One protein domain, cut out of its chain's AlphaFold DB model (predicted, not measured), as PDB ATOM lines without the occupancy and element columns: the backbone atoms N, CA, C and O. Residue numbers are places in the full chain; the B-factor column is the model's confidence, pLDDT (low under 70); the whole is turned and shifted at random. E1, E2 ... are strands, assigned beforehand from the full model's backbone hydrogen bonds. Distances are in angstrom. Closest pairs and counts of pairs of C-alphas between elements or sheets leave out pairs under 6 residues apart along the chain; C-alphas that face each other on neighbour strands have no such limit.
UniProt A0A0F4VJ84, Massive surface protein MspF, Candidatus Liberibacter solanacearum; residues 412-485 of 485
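This is residues 412 to 485 of the 485 residues of the protein "Massive surface protein MspF" of Candidatus Liberibacter solanacearum (UniProt A0A0F4VJ84). With little regular structure, this domain is one strongly twisted sheet, a long hairpin of E3 and E4 beside the short strands E1 and E2, with long loops round it. The 74 printed residues have no named helix and four strands, E1 to E4; 26 residues are in them, class all strand. The sheet's order is E2 E1 E4 E3, all antiparallel. The whole is compact, radius of gyration of the C-alphas 11.5 A, spanning 29 by 26 by 17 A.

E1, residues 412 to 416, begins at C-alpha 412 (-20.704, -45.455, 1.041). E2 is residues 431 to 434. E3, residues 463 to 471, is 22.8 A long and bends by 65 degrees at residue 467. E4, residues 477 to 484, 21.9 A, ends at C-alpha 484 (-11.733, -48.680, -5.853).

E1 and E2 form a hairpin, N 415 and O 433 being 3.0 A apart. E1 and E4 have N 412 and O 481 at 2.8 A. Hairpin E3 and E4 has N 470 and O 478 at 2.8 A. E2 and E4 are apart.

The printed part has no cut. Links E1 to E2 and E2 to E3 are long. Residues 436 to 454, 470 to 476 and 485 have pLDDT under 70.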
ATOM      1  N   ARG A 412     -20.063 -46.759   0.909       72.88
ATOM      2  CA  ARG A 412     -20.704 -45.455   1.041       72.88
ATOM      3  C   ARG A 412     -22.046 -45.476   0.337       72.88
ATOM      4  O   ARG A 412     -22.208 -46.115  -0.695       72.88
ATOM      5  N   CYS A 413     -23.001 -44.753   0.895       78.62
ATOM      6  CA  CYS A 413     -24.300 -44.537   0.287       78.62
ATOM      7  C   CYS A 413     -24.355 -43.091  -0.211       78.62
ATOM      8  O   CYS A 413     -24.017 -42.167   0.531       78.62
ATOM      9  N   ALA A 414     -24.746 -42.879  -1.463       80.62
ATOM     10  CA  ALA A 414     -24.858 -41.542  -2.039       80.62
ATOM     11  C   ALA A 414     -26.062 -41.420  -2.957       80.62
ATOM     12  O   ALA A 414     -26.560 -42.403  -3.511       80.62
ATOM     13  N   LYS A 415     -26.494 -40.181  -3.162       83.62
ATOM     14  CA  LYS A 415     -27.352 -39.839  -4.286       83.62
ATOM     15  C   LYS A 415     -26.465 -39.474  -5.466       83.62
ATOM     16  O   LYS A 415     -25.486 -38.745  -5.312       83.62
ATOM     17  N   LEU A 416     -26.812 -39.996  -6.632       85.88
ATOM     18  CA  LEU A 416     -26.107 -39.733  -7.880       85.88
ATOM     19  C   LEU A 416     -26.934 -38.777  -8.742       85.88
ATOM     20  O   LEU A 416     -28.164 -38.749  -8.636       85.88
ATOM     21  N   PHE A 417     -26.271 -37.988  -9.587       84.56
ATOM     22  CA  PHE A 417     -26.954 -37.101 -10.539       84.56
ATOM     23  C   PHE A 417     -27.694 -37.876 -11.636       84.56
ATOM     24  O   PHE A 417     -28.663 -37.384 -12.214       84.56
ATOM     25  N   THR A 418     -27.245 -39.095 -11.905       85.12
ATOM     26  CA  THR A 418     -27.729 -39.985 -12.960       85.12
ATOM     27  C   THR A 418     -27.911 -41.398 -12.408       85.12
ATOM     28  O   THR A 418     -27.320 -41.788 -11.401       85.12
ATOM     29  N   ASN A 419     -28.784 -42.177 -13.047       83.44
ATOM     30  CA  ASN A 419     -29.067 -43.545 -12.628       83.44
ATOM     31  C   ASN A 419     -28.052 -44.508 -13.256       83.44
ATOM     32  O   ASN A 419     -28.099 -44.751 -14.462       83.44
ATOM     33  N   TYR A 420     -27.157 -45.052 -12.434       82.62
ATOM     34  CA  TYR A 420     -26.147 -46.021 -12.852       82.62
ATOM     35  C   TYR A 420     -26.532 -47.453 -12.468       82.62
ATOM     36  O   TYR A 420     -27.131 -47.698 -11.416       82.62
ATOM     37  N   GLY A 421     -26.171 -48.402 -13.336       77.38
ATOM     38  CA  GLY A 421     -26.326 -49.838 -13.093       77.38
ATOM     39  C   GLY A 421     -25.264 -50.405 -12.144       77.38
ATOM     40  O   GLY A 421     -24.239 -49.775 -11.881       77.38
ATOM     41  N   LEU A 422     -25.504 -51.622 -11.649       83.19
ATOM     42  CA  LEU A 422     -24.544 -52.358 -10.821       83.19
ATOM     43  C   LEU A 422     -23.236 -52.602 -11.586       83.19
ATOM     44  O   LEU A 422     -23.240 -52.885 -12.781       83.19
ATOM     45  N   GLY A 423     -22.111 -52.484 -10.886       79.81
ATOM     46  CA  GLY A 423     -20.768 -52.641 -11.434       79.81
ATOM     47  C   GLY A 423     -20.226 -51.420 -12.179       79.81
ATOM     48  O   GLY A 423     -19.051 -51.432 -12.548       79.81
ATOM     49  N   HIS A 424     -21.028 -50.369 -12.382       85.94
ATOM     50  CA  HIS A 424     -20.570 -49.153 -13.048       85.94
ATOM     51  C   HIS A 424     -19.544 -48.412 -12.185       85.94
ATOM     52  O   HIS A 424     -19.734 -48.246 -10.977       85.94
ATOM     53  N   VAL A 425     -18.461 -47.958 -12.816       89.75
ATOM     54  CA  VAL A 425     -17.459 -47.105 -12.172       89.75
ATOM     55  C   VAL A 425     -17.900 -45.657 -12.318       89.75
ATOM     56  O   VAL A 425     -18.215 -45.217 -13.420       89.75
ATOM     57  N   ILE A 426     -17.938 -44.941 -11.206       87.62
ATOM     58  CA  ILE A 426     -18.343 -43.541 -11.117       87.62
ATOM     59  C   ILE A 426     -17.240 -42.731 -10.435       87.62
ATOM     60  O   ILE A 426     -16.414 -43.269  -9.683       87.62
ATOM     61  N   ASP A 427     -17.222 -41.433 -10.695       88.69
ATOM     62  CA  ASP A 427     -16.301 -40.496 -10.065       88.69
ATOM     63  C   ASP A 427     -17.033 -39.461  -9.201       88.69
ATOM     64  O   ASP A 427     -18.243 -39.507  -8.984       88.69
ATOM     65  N   ALA A 428     -16.274 -38.527  -8.639       84.38
ATOM     66  CA  ALA A 428     -16.809 -37.517  -7.741       84.38
ATOM     67  C   ALA A 428     -17.811 -36.552  -8.394       84.38
ATOM     68  O   ALA A 428     -18.576 -35.911  -7.676       84.38
ATOM     69  N   THR A 429     -17.795 -36.407  -9.721       87.12
ATOM     70  CA  THR A 429     -18.719 -35.533 -10.457       87.12
ATOM     71  C   THR A 429     -20.082 -36.179 -10.674       87.12
ATOM     72  O   THR A 429     -21.066 -35.467 -10.851       87.12
ATOM     73  N   ASP A 430     -20.150 -37.507 -10.579       88.00
ATOM     74  CA  ASP A 430     -21.387 -38.283 -10.652       88.00
ATOM     75  C   ASP A 430     -22.192 -38.243  -9.347       88.00
ATOM     76  O   ASP A 430     -23.391 -38.548  -9.334       88.00
ATOM     77  N   ILE A 431     -21.541 -37.872  -8.241       84.75
ATOM     78  CA  ILE A 431     -22.115 -37.901  -6.899       84.75
ATOM     79  C   ILE A 431     -22.675 -36.519  -6.543       84.75
ATOM     80  O   ILE A 431     -21.938 -35.538  -6.454       84.75
ATOM     81  N   ASP A 432     -23.982 -36.460  -6.277       84.75
ATOM     82  CA  ASP A 432     -24.674 -35.254  -5.798       84.75
ATOM     83  C   ASP A 432     -24.255 -34.960  -4.354       84.75
ATOM     84  O   ASP A 432     -23.690 -33.914  -4.026       84.75
ATOM     85  N   ASN A 433     -24.470 -35.936  -3.474       77.94
ATOM     86  CA  ASN A 433     -24.091 -35.862  -2.071       77.94
ATOM     87  C   ASN A 433     -24.084 -37.243  -1.413       77.94
ATOM     88  O   ASN A 433     -24.785 -38.170  -1.830       77.94
ATOM     89  N   TRP A 434     -23.322 -37.360  -0.326       77.69
ATOM     90  CA  TRP A 434     -23.373 -38.534   0.534       77.69
ATOM     91  C   TRP A 434     -24.697 -38.576   1.302       77.69
ATOM     92  O   TRP A 434     -25.205 -37.549   1.767       77.69
ATOM     93  N   GLN A 435     -25.260 -39.776   1.415       71.81
ATOM     94  CA  GLN A 435     -26.595 -40.030   1.946       71.81
ATOM     95  C   GLN A 435     -26.574 -41.150   2.975       71.81
ATOM     96  O   GLN A 435     -25.779 -42.080   2.897       71.81
ATOM     97  N   TYR A 436     -27.485 -41.078   3.940       63.69
ATOM     98  CA  TYR A 436     -27.651 -42.143   4.921       63.69
ATOM     99  C   TYR A 436     -28.353 -43.369   4.308       63.69
ATOM    100  O   TYR A 436     -29.286 -43.181   3.522       63.69
ATOM    101  N   PRO A 437     -27.977 -44.606   4.695       53.91
ATOM    102  CA  PRO A 437     -26.988 -44.961   5.721       53.91
ATOM    103  C   PRO A 437     -25.537 -44.872   5.207       53.91
ATOM    104  O   PRO A 437     -25.137 -45.617   4.321       53.91
ATOM    105  N   ALA A 438     -24.733 -43.982   5.798       53.28
ATOM    106  CA  ALA A 438     -23.304 -43.845   5.521       53.28
ATOM    107  C   ALA A 438     -22.512 -44.039   6.818       53.28
ATOM    108  O   ALA A 438     -22.900 -43.550   7.879       53.28
ATOM    109  N   GLU A 439     -21.390 -44.749   6.730       50.72
ATOM    110  CA  GLU A 439     -20.419 -44.834   7.819       50.72
ATOM    111  C   GLU A 439     -19.884 -43.438   8.170       50.72
ATOM    112  O   GLU A 439     -19.355 -42.728   7.311       50.72
ATOM    113  N   ASN A 440     -19.965 -43.043   9.439       49.16
ATOM    114  CA  ASN A 440     -19.320 -41.812   9.894       49.16
ATOM    115  C   ASN A 440     -17.777 -41.933   9.857       49.16
ATOM    116  O   ASN A 440     -17.213 -42.974   9.509       49.16
ATOM    117  N   SER A 441     -17.061 -40.871  10.238       43.47
ATOM    118  CA  SER A 441     -15.588 -40.870  10.322       43.47
ATOM    119  C   SER A 441     -15.010 -41.921  11.287       43.47
ATOM    120  O   SER A 441     -13.817 -42.208  11.213       43.47
ATOM    121  N   GLY A 442     -15.843 -42.520  12.147       41.41
ATOM    122  CA  GLY A 442     -15.508 -43.621  13.053       41.41
ATOM    123  C   GLY A 442     -15.879 -45.021  12.543       41.41
ATOM    124  O   GLY A 442     -15.650 -45.985  13.262       41.41
ATOM    125  N   GLY A 443     -16.427 -45.161  11.330       46.00
ATOM    126  CA  GLY A 443     -16.732 -46.472  10.741       46.00
ATOM    127  C   GLY A 443     -17.995 -47.148  11.283       46.00
ATOM    128  O   GLY A 443     -18.135 -48.358  11.140       46.00
ATOM    129  N   HIS A 444     -18.918 -46.396  11.890       47.03
ATOM    130  CA  HIS A 444     -20.216 -46.915  12.332       47.03
ATOM    131  C   HIS A 444     -21.363 -46.373  11.470       47.03
ATOM    132  O   HIS A 444     -21.378 -45.190  11.116       47.03
ATOM    133  N   LEU A 445     -22.352 -47.228  11.183       48.88
ATOM    134  CA  LEU A 445     -23.635 -46.836  10.591       48.88
ATOM    135  C   LEU A 445     -24.450 -46.073  11.649       48.88
ATOM    136  O   LEU A 445     -24.882 -46.665  12.636       48.88
ATOM    137  N   SER A 446     -24.643 -44.762  11.488       44.78
ATOM    138  CA  SER A 446     -25.432 -43.955  12.434       44.78
ATOM    139  C   SER A 446     -26.852 -43.678  11.931       44.78
ATOM    140  O   SER A 446     -27.063 -43.425  10.745       44.78
ATOM    141  N   HIS A 447     -27.829 -43.676  12.845       41.62
ATOM    142  CA  HIS A 447     -29.233 -43.369  12.559       41.62
ATOM    143  C   HIS A 447     -29.469 -41.852  12.363       41.62
ATOM    144  O   HIS A 447     -29.239 -41.066  13.275       41.62
ATOM    145  N   SER A 448     -29.912 -41.498  11.149       43.12
ATOM    146  CA  SER A 448     -30.636 -40.306  10.652       43.12
ATOM    147  C   SER A 448     -30.607 -38.975  11.433       43.12
ATOM    148  O   SER A 448     -31.230 -38.867  12.484       43.12
ATOM    149  N   VAL A 449     -30.114 -37.911  10.773       43.16
ATOM    150  CA  VAL A 449     -30.961 -36.794  10.283       43.16
ATOM    151  C   VAL A 449     -30.359 -36.253   8.976       43.16
ATOM    152  O   VAL A 449     -29.148 -36.073   8.866       43.16
ATOM    153  N   ALA A 450     -31.195 -36.030   7.965       49.16
ATOM    154  CA  ALA A 450     -30.797 -35.596   6.632       49.16
ATOM    155  C   ALA A 450     -30.207 -34.172   6.601       49.16
ATOM    156  O   ALA A 450     -30.902 -33.207   6.912       49.16
ATOM    157  N   SER A 451     -28.976 -34.035   6.104       50.78
ATOM    158  CA  SER A 451     -28.575 -32.926   5.232       50.78
ATOM    159  C   SER A 451     -27.283 -33.286   4.491       50.78
ATOM    160  O   SER A 451     -26.324 -33.771   5.079       50.78
ATOM    161  N   ALA A 452     -27.322 -33.101   3.170       58.31
ATOM    162  CA  ALA A 452     -26.260 -33.289   2.186       58.31
ATOM    163  C   ALA A 452     -24.826 -33.166   2.743       58.31
ATOM    164  O   ALA A 452     -24.300 -32.058   2.869       58.31
ATOM    165  N   ILE A 453     -24.167 -34.294   3.024       66.69
ATOM    166  CA  ILE A 453     -22.727 -34.274   3.293       66.69
ATOM    167  C   ILE A 453     -22.043 -34.159   1.929       66.69
ATOM    168  O   ILE A 453     -22.116 -35.069   1.100       66.69
ATOM    169  N   GLY A 454     -21.437 -33.002   1.667       67.38
ATOM    170  CA  GLY A 454     -20.655 -32.782   0.454       67.38
ATOM    171  C   GLY A 454     -19.397 -33.649   0.434       67.38
ATOM    172  O   GLY A 454     -18.874 -34.018   1.486       67.38
ATOM    173  N   LEU A 455     -18.894 -33.954  -0.762       73.94
ATOM    174  CA  LEU A 455     -17.650 -34.708  -0.914       73.94
ATOM    175  C   LEU A 455     -16.468 -33.896  -0.380       73.94
ATOM    176  O   LEU A 455     -16.268 -32.736  -0.769       73.94
ATOM    177  N   ASP A 456     -15.654 -34.524   0.463       72.31
ATOM    178  CA  ASP A 456     -14.407 -33.929   0.924       72.31
ATOM    179  C   ASP A 456     -13.307 -33.994  -0.160       72.31
ATOM    180  O   ASP A 456     -13.474 -34.548  -1.251       72.31
ATOM    181  N   ALA A 457     -12.156 -33.373   0.107       74.38
ATOM    182  CA  ALA A 457     -11.057 -33.330  -0.856       74.38
ATOM    183  C   ALA A 457     -10.411 -34.706  -1.121       74.38
ATOM    184  O   ALA A 457      -9.746 -34.868  -2.145       74.38
ATOM    185  N   ALA A 458     -10.551 -35.669  -0.206       70.94
ATOM    186  CA  ALA A 458     -10.045 -37.023  -0.390       70.94
ATOM    187  C   ALA A 458     -10.993 -37.835  -1.282       70.94
ATOM    188  O   ALA A 458     -10.528 -38.461  -2.233       70.94
ATOM    189  N   ASP A 459     -12.300 -37.743  -1.046       75.00
ATOM    190  CA  ASP A 459     -13.342 -38.410  -1.828       75.00
ATOM    191  C   ASP A 459     -13.363 -37.933  -3.282       75.00
ATOM    192  O   ASP A 459     -13.531 -38.738  -4.195       75.00
ATOM    193  N   LYS A 460     -13.083 -36.643  -3.518       81.44
ATOM    194  CA  LYS A 460     -12.994 -36.074  -4.873       81.44
ATOM    195  C   LYS A 460     -11.897 -36.670  -5.755       81.44
ATOM    196  O   LYS A 460     -11.924 -36.480  -6.965       81.44
ATOM    197  N   ARG A 461     -10.908 -37.340  -5.158       80.50
ATOM    198  CA  ARG A 461      -9.785 -37.971  -5.870       80.50
ATOM    199  C   ARG A 461      -9.960 -39.477  -6.053       80.50
ATOM    200  O   ARG A 461      -9.085 -40.107  -6.637       80.50
ATOM    201  N   ARG A 462     -11.037 -40.052  -5.519       82.12
ATOM    202  CA  ARG A 462     -11.300 -41.490  -5.558       82.12
ATOM    203  C   ARG A 462     -12.224 -41.845  -6.709       82.12
ATOM    204  O   ARG A 462     -13.017 -41.022  -7.163       82.12
ATOM    205  N   ARG A 463     -12.124 -43.101  -7.135       83.50
ATOM    206  CA  ARG A 463     -13.114 -43.747  -7.990       83.50
ATOM    207  C   ARG A 463     -13.950 -44.686  -7.142       83.50
ATOM    208  O   ARG A 463     -13.486 -45.218  -6.131       83.50
ATOM    209  N   TRP A 464     -15.182 -44.878  -7.573       85.38
ATOM    210  CA  TRP A 464     -16.162 -45.644  -6.829       85.38
ATOM    211  C   TRP A 464     -16.834 -46.628  -7.762       85.38
ATOM    212  O   TRP A 464     -17.058 -46.329  -8.933       85.38
ATOM    213  N   LYS A 465     -17.165 -47.808  -7.256       86.31
ATOM    214  CA  LYS A 465     -17.932 -48.794  -8.008       86.31
ATOM    215  C   LYS A 465     -19.303 -48.949  -7.383       86.31
ATOM    216  O   LYS A 465     -19.415 -49.169  -6.181       86.31
ATOM    217  N   VAL A 466     -20.343 -48.840  -8.203       86.56
ATOM    218  CA  VAL A 466     -21.725 -49.060  -7.775       86.56
ATOM    219  C   VAL A 466     -21.922 -50.545  -7.492       86.56
ATOM    220  O   VAL A 466     -21.755 -51.377  -8.380       86.56
ATOM    221  N   ILE A 467     -22.305 -50.878  -6.265       82.19
ATOM    222  CA  ILE A 467     -22.500 -52.263  -5.807       82.19
ATOM    223  C   ILE A 467     -23.938 -52.555  -5.378       82.19
ATOM    224  O   ILE A 467     -24.285 -53.704  -5.140       82.19
ATOM    225  N   GLY A 468     -24.790 -51.534  -5.277       80.62
ATOM    226  CA  GLY A 468     -26.161 -51.715  -4.819       80.62
ATOM    227  C   GLY A 468     -27.009 -50.461  -4.950       80.62
ATOM    228  O   GLY A 468     -26.500 -49.366  -5.201       80.62
ATOM    229  N   LYS A 469     -28.313 -50.622  -4.732       79.06
ATOM    230  CA  LYS A 469     -29.274 -49.523  -4.614       79.06
ATOM    231  C   LYS A 469     -30.205 -49.761  -3.430       79.06
ATOM    232  O   LYS A 469     -30.576 -50.896  -3.154       79.06
ATOM    233  N   THR A 470     -30.596 -48.693  -2.752       68.75
ATOM    234  CA  THR A 470     -31.545 -48.723  -1.638       68.75
ATOM    235  C   THR A 470     -32.502 -47.537  -1.717       68.75
ATOM    236  O   THR A 470     -32.223 -46.537  -2.384       68.75
ATOM    237  N   VAL A 471     -33.655 -47.653  -1.063       66.12
ATOM    238  CA  VAL A 471     -34.670 -46.599  -1.004       66.12
ATOM    239  C   VAL A 471     -34.579 -45.924   0.358       66.12
ATOM    240  O   VAL A 471     -34.677 -46.572   1.397       66.12
ATOM    241  N   GLY A 472     -34.361 -44.610   0.354       63.09
ATOM    242  CA  GLY A 472     -34.292 -43.830   1.587       63.09
ATOM    243  C   GLY A 472     -35.673 -43.534   2.171       63.09
ATOM    244  O   GLY A 472     -36.700 -43.764   1.539       63.09
ATOM    245  N   TYR A 473     -35.691 -42.928   3.361       56.34
ATOM    246  CA  TYR A 473     -36.905 -42.622   4.134       56.34
ATOM    247  C   TYR A 473     -37.992 -41.845   3.358       56.34
ATOM    248  O   TYR A 473     -39.178 -42.020   3.613       56.34
ATOM    249  N   TYR A 474     -37.598 -41.019   2.381       62.53
ATOM    250  CA  TYR A 474     -38.514 -40.234   1.539       62.53
ATOM    251  C   TYR A 474     -38.794 -40.860   0.158       62.53
ATOM    252  O   TYR A 474     -39.246 -40.164  -0.746       62.53
ATOM    253  N   GLY A 475     -38.497 -42.147  -0.045       63.44
ATOM    254  CA  GLY A 475     -38.748 -42.836  -1.318       63.44
ATOM    255  C   GLY A 475     -37.723 -42.549  -2.424       63.44
ATOM    256  O   GLY A 475     -37.846 -43.079  -3.525       63.44
ATOM    257  N   SER A 476     -36.700 -41.734  -2.152       69.50
ATOM    258  CA  SER A 476     -35.613 -41.454  -3.098       69.50
ATOM    259  C   SER A 476     -34.638 -42.627  -3.201       69.50
ATOM    260  O   SER A 476     -34.284 -43.238  -2.188       69.50
ATOM    261  N   TRP A 477     -34.164 -42.896  -4.418       75.31
ATOM    262  CA  TRP A 477     -33.112 -43.877  -4.676       75.31
ATOM    263  C   TRP A 477     -31.746 -43.385  -4.197       75.31
ATOM    264  O   TRP A 477     -31.387 -42.221  -4.384       75.31
ATOM    265  N   HIS A 478     -30.992 -44.308  -3.610       77.44
ATOM    266  CA  HIS A 478     -29.624 -44.125  -3.153       77.44
ATOM    267  C   HIS A 478     -28.763 -45.293  -3.628       77.44
ATOM    268  O   HIS A 478     -29.233 -46.427  -3.678       77.44
ATOM    269  N   TRP A 479     -27.503 -45.026  -3.954       83.62
ATOM    270  CA  TRP A 479     -26.570 -46.008  -4.494       83.62
ATOM    271  C   TRP A 479     -25.505 -46.347  -3.463       83.62
ATOM    272  O   TRP A 479     -24.887 -45.448  -2.891       83.62
ATOM    273  N   LEU A 480     -25.288 -47.645  -3.266       78.56
ATOM    274  CA  LEU A 480     -24.199 -48.192  -2.467       78.56
ATOM    275  C   LEU A 480     -22.953 -48.310  -3.341       78.56
ATOM    276  O   LEU A 480     -23.029 -48.774  -4.480       78.56
ATOM    277  N   GLN A 481     -21.822 -47.868  -2.808       79.06
ATOM    278  CA  GLN A 481     -20.587 -47.672  -3.552       79.06
ATOM    279  C   GLN A 481     -19.397 -48.156  -2.735       79.06
ATOM    280  O   GLN A 481     -19.267 -47.778  -1.572       79.06
ATOM    281  N   GLU A 482     -18.512 -48.937  -3.340       79.94
ATOM    282  CA  GLU A 482     -17.220 -49.292  -2.748       79.94
ATOM    283  C   GLU A 482     -16.107 -48.413  -3.330       79.94
ATOM    284  O   GLU A 482     -16.150 -48.034  -4.506       79.94
ATOM    285  N   VAL A 483     -15.118 -48.067  -2.503       78.75
ATOM    286  CA  VAL A 483     -13.900 -47.392  -2.976       78.75
ATOM    287  C   VAL A 483     -13.107 -48.373  -3.834       78.75
ATOM    288  O   VAL A 483     -12.848 -49.493  -3.396       78.75
ATOM    289  N   ILE A 484     -12.677 -47.935  -5.015       77.94
ATOM    290  CA  ILE A 484     -11.733 -48.680  -5.853       77.94
ATOM    291  C   ILE A 484     -10.479 -47.834  -6.098       77.94
ATOM    292  O   ILE A 484     -10.571 -46.612  -6.252       77.94
ATOM    293  N   ASP A 485      -9.320 -48.494  -6.117       66.38
ATOM    294  CA  ASP A 485      -8.017 -47.856  -6.353       66.38
ATOM    295  C   ASP A 485      -7.835 -47.362  -7.804       66.38
ATOM    296  O   ASP A 485      -8.362 -47.983  -8.766       66.38
TER     297      ASP A 485